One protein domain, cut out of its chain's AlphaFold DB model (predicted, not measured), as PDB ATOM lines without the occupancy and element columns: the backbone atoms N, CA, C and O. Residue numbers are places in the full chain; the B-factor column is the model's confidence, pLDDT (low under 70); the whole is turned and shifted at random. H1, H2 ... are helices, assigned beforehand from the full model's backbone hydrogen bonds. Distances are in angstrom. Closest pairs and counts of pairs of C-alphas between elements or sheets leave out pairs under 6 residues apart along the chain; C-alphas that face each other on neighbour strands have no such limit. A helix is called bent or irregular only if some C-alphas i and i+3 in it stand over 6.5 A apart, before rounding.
ATOM      1  N   ASN A   8     221.204 149.173 172.250       91.94
ATOM      2  CA  ASN A   8     221.712 147.841 172.567       91.94
ATOM      3  C   ASN A   8     222.079 147.097 171.276       91.94
ATOM      4  O   ASN A   8     221.300 147.060 170.325       91.94
ATOM      5  N   CYS A   9     223.260 146.483 171.242       90.12
ATOM      6  CA  CYS A   9     223.669 145.603 170.150       90.12
ATOM      7  C   CYS A   9     222.732 144.389 170.049       90.12
ATOM      8  O   CYS A   9     222.647 143.611 170.998       90.12
ATOM      9  N   GLY A  10     222.141 144.142 168.876       87.81
ATOM     10  CA  GLY A  10     221.212 143.024 168.647       87.81
ATOM     11  C   GLY A  10     221.814 141.616 168.780       87.81
ATOM     12  O   GLY A  10     221.098 140.630 168.667       87.81
ATOM     13  N   ARG A  11     223.130 141.499 169.010       88.56
ATOM     14  CA  ARG A  11     223.818 140.213 169.215       88.56
ATOM     15  C   ARG A  11     224.324 139.999 170.636       88.56
ATOM     16  O   ARG A  11     224.205 138.896 171.151       88.56
ATOM     17  N   CYS A  12     224.978 140.999 171.222       92.25
ATOM     18  CA  CYS A  12     225.631 140.864 172.529       92.25
ATOM     19  C   CYS A  12     225.020 141.760 173.610       92.25
ATOM     20  O   CYS A  12     225.538 141.795 174.719       92.25
ATOM     21  N   GLY A  13     223.980 142.536 173.290       89.94
ATOM     22  CA  GLY A  13     223.278 143.411 174.233       89.94
ATOM     23  C   GLY A  13     224.048 144.658 174.672       89.94
ATOM     24  O   GLY A  13     223.462 145.552 175.266       89.94
ATOM     25  N   THR A  14     225.343 144.769 174.362       92.12
ATOM     26  CA  THR A  14     226.180 145.901 174.787       92.12
ATOM     27  C   THR A  14     225.637 147.233 174.267       92.12
ATOM     28  O   THR A  14     225.384 147.361 173.063       92.12
ATOM     29  N   LYS A  15     225.523 148.230 175.158       91.69
ATOM     30  CA  LYS A  15     225.202 149.617 174.792       91.69
ATOM     31  C   LYS A  15     226.290 150.183 173.885       91.69
ATOM     32  O   LYS A  15     227.475 150.124 174.197       91.69
ATOM     33  N   THR A  16     225.895 150.713 172.738       84.75
ATOM     34  CA  THR A  16     226.814 151.205 171.716       84.75
ATOM     35  C   THR A  16     226.204 152.369 170.946       84.75
ATOM     36  O   THR A  16     224.992 152.455 170.759       84.75
ATOM     37  N   PHE A  17     227.061 153.272 170.474       87.38
ATOM     38  CA  PHE A  17     226.679 154.360 169.570       87.38
ATOM     39  C   PHE A  17     226.879 153.987 168.092       87.38
ATOM     40  O   PHE A  17     226.440 154.715 167.204       87.38
ATOM     41  N   TYR A  18     227.537 152.854 167.822       80.06
ATOM     42  CA  TYR A  18     227.746 152.317 166.481       80.06
ATOM     43  C   TYR A  18     226.500 151.544 166.031       80.06
ATOM     44  O   TYR A  18     225.987 150.718 166.782       80.06
ATOM     45  N   ARG A  19     225.988 151.826 164.825       69.06
ATOM     46  CA  ARG A  19     224.654 151.369 164.385       69.06
ATOM     47  C   ARG A  19     224.644 150.494 163.133       69.06
ATOM     48  O   ARG A  19     223.560 150.193 162.635       69.06
ATOM     49  N   ALA A  20     225.795 150.081 162.596       79.44
ATOM     50  CA  ALA A  20     225.797 149.320 161.347       79.44
ATOM     51  C   ALA A  20     225.036 147.996 161.528       79.44
ATOM     52  O   ALA A  20     225.436 147.124 162.303       79.44
ATOM     53  N   LYS A  21     223.893 147.891 160.837       80.94
ATOM     54  CA  LYS A  21     222.946 146.769 160.928       80.94
ATOM     55  C   LYS A  21     222.500 146.429 162.365       80.94
ATOM     56  O   LYS A  21     222.220 145.274 162.655       80.94
ATOM     57  N   GLY A  22     222.462 147.407 163.277       84.50
ATOM     58  CA  GLY A  22     222.013 147.189 164.662       84.50
ATOM     59  C   GLY A  22     222.992 146.416 165.561       84.50
ATOM     60  O   GLY A  22     222.608 145.950 166.635       84.50
ATOM     61  N   PHE A  23     224.260 146.280 165.162       87.94
ATOM     62  CA  PHE A  23     225.300 145.627 165.962       87.94
ATOM     63  C   PHE A  23     226.336 146.630 166.469       87.94
ATOM     64  O   PHE A  23     226.577 147.646 165.827       87.94
ATOM     65  N   CYS A  24     227.010 146.319 167.582       90.44
ATOM     66  CA  CYS A  24     228.245 147.010 167.959       90.44
ATOM     67  C   CYS A  24     229.370 146.676 166.966       90.44
ATOM     68  O   CYS A  24     229.333 145.631 166.314       90.44
ATOM     69  N   SER A  25     230.400 147.525 166.899       88.69
ATOM     70  CA  SER A  25     231.515 147.389 165.944       88.69
ATOM     71  C   SER A  25     232.136 145.980 165.938       88.69
ATOM     72  O   SER A  25     232.211 145.332 164.896       88.69
ATOM     73  N   LYS A  26     232.447 145.418 167.118       89.50
ATOM     74  CA  LYS A  26     232.979 144.048 167.248       89.50
ATOM     75  C   LYS A  26     232.041 142.992 166.654       89.50
ATOM     76  O   LYS A  26     232.476 142.107 165.919       89.50
ATOM     77  N   CYS A  27     230.751 143.061 166.981       87.69
ATOM     78  CA  CYS A  27     229.772 142.096 166.484       87.69
ATOM     79  C   CYS A  27     229.552 142.228 164.978       87.69
ATOM     80  O   CYS A  27     229.420 141.201 164.314       87.69
ATOM     81  N   TYR A  28     229.563 143.453 164.450       88.94
ATOM     82  CA  TYR A  28     229.458 143.730 163.024       88.94
ATOM     83  C   TYR A  28     230.581 143.055 162.231       88.94
ATOM     84  O   TYR A  28     230.282 142.296 161.314       88.94
ATOM     85  N   TYR A  29     231.847 143.215 162.636       88.00
ATOM     86  CA  TYR A  29     232.974 142.563 161.954       88.00
ATOM     87  C   TYR A  29     232.906 141.037 162.000       88.00
ATOM     88  O   TYR A  29     233.232 140.376 161.019       88.00
ATOM     89  N   ILE A  30     232.421 140.448 163.099       88.25
ATOM     90  CA  ILE A  30     232.225 138.992 163.149       88.25
ATOM     91  C   ILE A  30     231.139 138.552 162.156       88.25
ATOM     92  O   ILE A  30     231.288 137.514 161.514       88.25
ATOM     93  N   ILE A  31     230.030 139.293 162.051       87.38
ATOM     94  CA  ILE A  31     228.967 138.973 161.087       87.38
ATOM     95  C   ILE A  31     229.477 139.148 159.659       87.38
ATOM     96  O   ILE A  31     229.350 138.218 158.871       87.38
ATOM     97  N   GLN A  32     230.142 140.261 159.354       88.44
ATOM     98  CA  GLN A  32     230.767 140.465 158.050       88.44
ATOM     99  C   GLN A  32     231.767 139.361 157.706       88.44
ATOM    100  O   GLN A  32     231.730 138.843 156.596       88.44
ATOM    101  N   GLY A  33     232.610 138.939 158.654       90.12
ATOM    102  CA  GLY A  33     233.534 137.824 158.452       90.12
ATOM    103  C   GLY A  33     232.816 136.502 158.158       90.12
ATOM    104  O   GLY A  33     233.262 135.734 157.310       90.12
ATOM    105  N   ARG A  34     231.671 136.241 158.804       88.44
ATOM    106  CA  ARG A  34     230.833 135.064 158.512       88.44
ATOM    107  C   ARG A  34     230.185 135.144 157.133       88.44
ATOM    108  O   ARG A  34     230.171 134.140 156.428       88.44
ATOM    109  N   ASP A  35     229.650 136.302 156.762       91.00
ATOM    110  CA  ASP A  35     229.027 136.517 155.454       91.00
ATOM    111  C   ASP A  35     230.068 136.401 154.336       91.00
ATOM    112  O   ASP A  35     229.842 135.696 153.353       91.00
ATOM    113  N   TYR A  36     231.252 136.978 154.543       92.62
ATOM    114  CA  TYR A  36     232.407 136.794 153.673       92.62
ATOM    115  C   TYR A  36     232.782 135.315 153.536       92.62
ATOM    116  O   TYR A  36     232.918 134.827 152.420       92.62
ATOM    117  N   ALA A  37     232.906 134.574 154.642       90.81
ATOM    118  CA  ALA A  37     233.254 133.155 154.595       90.81
ATOM    119  C   ALA A  37     232.205 132.322 153.836       90.81
ATOM    120  O   ALA A  37     232.567 131.455 153.043       90.81
ATOM    121  N   LYS A  38     230.908 132.602 154.033       92.88
ATOM    122  CA  LYS A  38     229.825 131.959 153.271       92.88
ATOM    123  C   LYS A  38     229.963 132.232 151.779       92.88
ATOM    124  O   LYS A  38     229.912 131.297 150.982       92.88
ATOM    125  N   GLU A  39     230.159 133.494 151.413       95.56
ATOM    126  CA  GLU A  39     230.289 133.904 150.019       95.56
ATOM    127  C   GLU A  39     231.555 133.329 149.372       95.56
ATOM    128  O   GLU A  39     231.507 132.827 148.251       95.56
ATOM    129  N   TYR A  40     232.672 133.304 150.100       94.38
ATOM    130  CA  TYR A  40     233.908 132.658 149.672       94.38
ATOM    131  C   TYR A  40     233.684 131.169 149.392       94.38
ATOM    132  O   TYR A  40     234.029 130.695 148.309       94.38
ATOM    133  N   CYS A  41     233.065 130.439 150.326       94.25
ATOM    134  CA  CYS A  41     232.743 129.024 150.147       94.25
ATOM    135  C   CYS A  41     231.802 128.789 148.960       94.25
ATOM    136  O   CYS A  41     231.972 127.808 148.241       94.25
ATOM    137  N   ARG A  42     230.837 129.691 148.732       95.06
ATOM    138  CA  ARG A  42     229.922 129.630 147.586       95.06
ATOM    139  C   ARG A  42     230.678 129.792 146.268       95.06
ATOM    140  O   ARG A  42     230.547 128.939 145.397       95.06
ATOM    141  N   LYS A  43     231.490 130.847 146.139       97.38
ATOM    142  CA  LYS A  43     232.262 131.142 144.918       97.38
ATOM    143  C   LYS A  43     233.350 130.106 144.629       97.38
ATOM    144  O   LYS A  43     233.645 129.850 143.473       97.38
ATOM    145  N   ASN A  44     233.937 129.501 145.662       96.88
ATOM    146  CA  ASN A  44     235.063 128.567 145.531       96.88
ATOM    147  C   ASN A  44     234.658 127.103 145.750       96.88
ATOM    148  O   ASN A  44     235.516 126.266 146.034       96.88
ATOM    149  N   ARG A  45     233.362 126.778 145.651       95.56
ATOM    150  CA  ARG A  45     232.826 125.460 146.015       95.56
ATOM    151  C   ARG A  45     233.555 124.317 145.314       95.56
ATOM    152  O   ARG A  45     233.962 123.373 145.979       95.56
ATOM    153  N   GLU A  46     233.736 124.406 143.999       97.38
ATOM    154  CA  GLU A  46     234.385 123.355 143.205       97.38
ATOM    155  C   GLU A  46     235.837 123.140 143.625       97.38
ATOM    156  O   GLU A  46     236.228 122.015 143.926       97.38
ATOM    157  N   LYS A  47     236.606 124.228 143.764       96.94
ATOM    158  CA  LYS A  47     237.990 124.179 144.248       96.94
ATOM    159  C   LYS A  47     238.077 123.549 145.638       96.94
ATOM    160  O   LYS A  47     238.897 122.666 145.860       96.94
ATOM    161  N   ILE A  48     237.206 123.961 146.561       96.19
ATOM    162  CA  ILE A  48     237.149 123.414 147.924       96.19
ATOM    163  C   ILE A  48     236.839 121.914 147.889       96.19
ATOM    164  O   ILE A  48     237.496 121.141 148.585       96.19
ATOM    165  N   LEU A  49     235.863 121.490 147.083       96.50
ATOM    166  CA  LEU A  49     235.499 120.080 146.949       96.50
ATOM    167  C   LEU A  49     236.631 119.255 146.333       96.50
ATOM    168  O   LEU A  49     236.929 118.184 146.855       96.50
ATOM    169  N   ALA A  50     237.299 119.763 145.296       97.25
ATOM    170  CA  ALA A  50     238.449 119.107 144.679       97.25
ATOM    171  C   ALA A  50     239.601 118.938 145.682       97.25
ATOM    172  O   ALA A  50     240.127 117.841 145.847       97.25
ATOM    173  N   THR A  51     239.936 119.988 146.442       96.31
ATOM    174  CA  THR A  51     240.945 119.903 147.509       96.31
ATOM    175  C   THR A  51     240.549 118.897 148.592       96.31
ATOM    176  O   THR A  51     241.380 118.111 149.040       96.31
ATOM    177  N   GLN A  52     239.279 118.877 149.008       95.00
ATOM    178  CA  GLN A  52     238.792 117.894 149.980       95.00
ATOM    179  C   GLN A  52     238.849 116.461 149.438       95.00
ATOM    180  O   GLN A  52     239.149 115.546 150.206       95.00
ATOM    181  N   ALA A  53     238.559 116.257 148.151       96.62
ATOM    182  CA  ALA A  53     238.635 114.953 147.502       96.62
ATOM    183  C   ALA A  53     240.083 114.445 147.475       96.62
ATOM    184  O   ALA A  53     240.340 113.365 148.005       96.62
ATOM    185  N   LEU A  54     241.023 115.272 147.003       97.38
ATOM    186  CA  LEU A  54     242.459 114.968 147.007       97.38
ATOM    187  C   LEU A  54     242.964 114.651 148.415       97.38
ATOM    188  O   LEU A  54     243.639 113.648 148.632       97.38
ATOM    189  N   TYR A  55     242.576 115.455 149.408       96.00
ATOM    190  CA  TYR A  55     242.948 115.199 150.794       96.00
ATOM    191  C   TYR A  55     242.427 113.841 151.284       96.00
ATOM    192  O   TYR A  55     243.167 113.098 151.928       96.00
ATOM    193  N   ARG A  56     241.168 113.490 150.987       94.44
ATOM    194  CA  ARG A  56     240.576 112.196 151.377       94.44
ATOM    195  C   ARG A  56     241.234 111.019 150.667       94.44
ATOM    196  O   ARG A  56     241.390 109.974 151.293       94.44
TER     197      ARG A  56
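This is residues 8 to 56 of the 163 residues of an uncharacterized protein of Nitrospirae bacterium (UniProt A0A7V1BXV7). One long helix, H1, makes a shaft with a small head of loops, residues 8 to 24, at its beginning; at its far end the shorter helix H2 turns off at a corner, like the foot of an L. The printed part has 49 residues with two named helices, H1 then H2, and no named strand; its class is all helix. It is extended, with a radius of gyration of the C-alphas of 16.2 A, and its outline is a rod spanning 48 by 18 by 11 A.

Begin with H1, residues 25 to 43, the longest helix. Past Asn 44 look for H2, residues 45 to 56, joined to H1 by a tight link of 1 residue. The two helices are close but not clearly touching, with 1 pair of C-alphas within 8 A: the closest, those of Cys 41 and Ile 48, are 7.5 A apart. Their lines are about perpendicular, at 79 degrees, and their centres are 21.6 A apart. In H1 and H2 every O i to N i+4 pair is within hydrogen-bond range. Residues 32 to 39 of H1 and residues 50 to 56 of H2 stand free, as do residues 42 to 47.

Find C-alpha 25 at (231.515, 147.389, 165.944); from there H1 runs 26.6 A to C-alpha 43 at (232.262, 131.142, 144.918). H2 then runs 16.3 A from C-alpha 45 to C-alpha 56, at (240.576, 112.196, 151.377). Neither helix is bent.

The two C-alphas farthest apart, those of Phe 17 and Leu 54, are 48.1 A apart. The printed part has no cut. Residues 8 to 24 hold no named element. The mean pLDDT of the printed part is 90.8; look at Arg 19 for the one residue under 70.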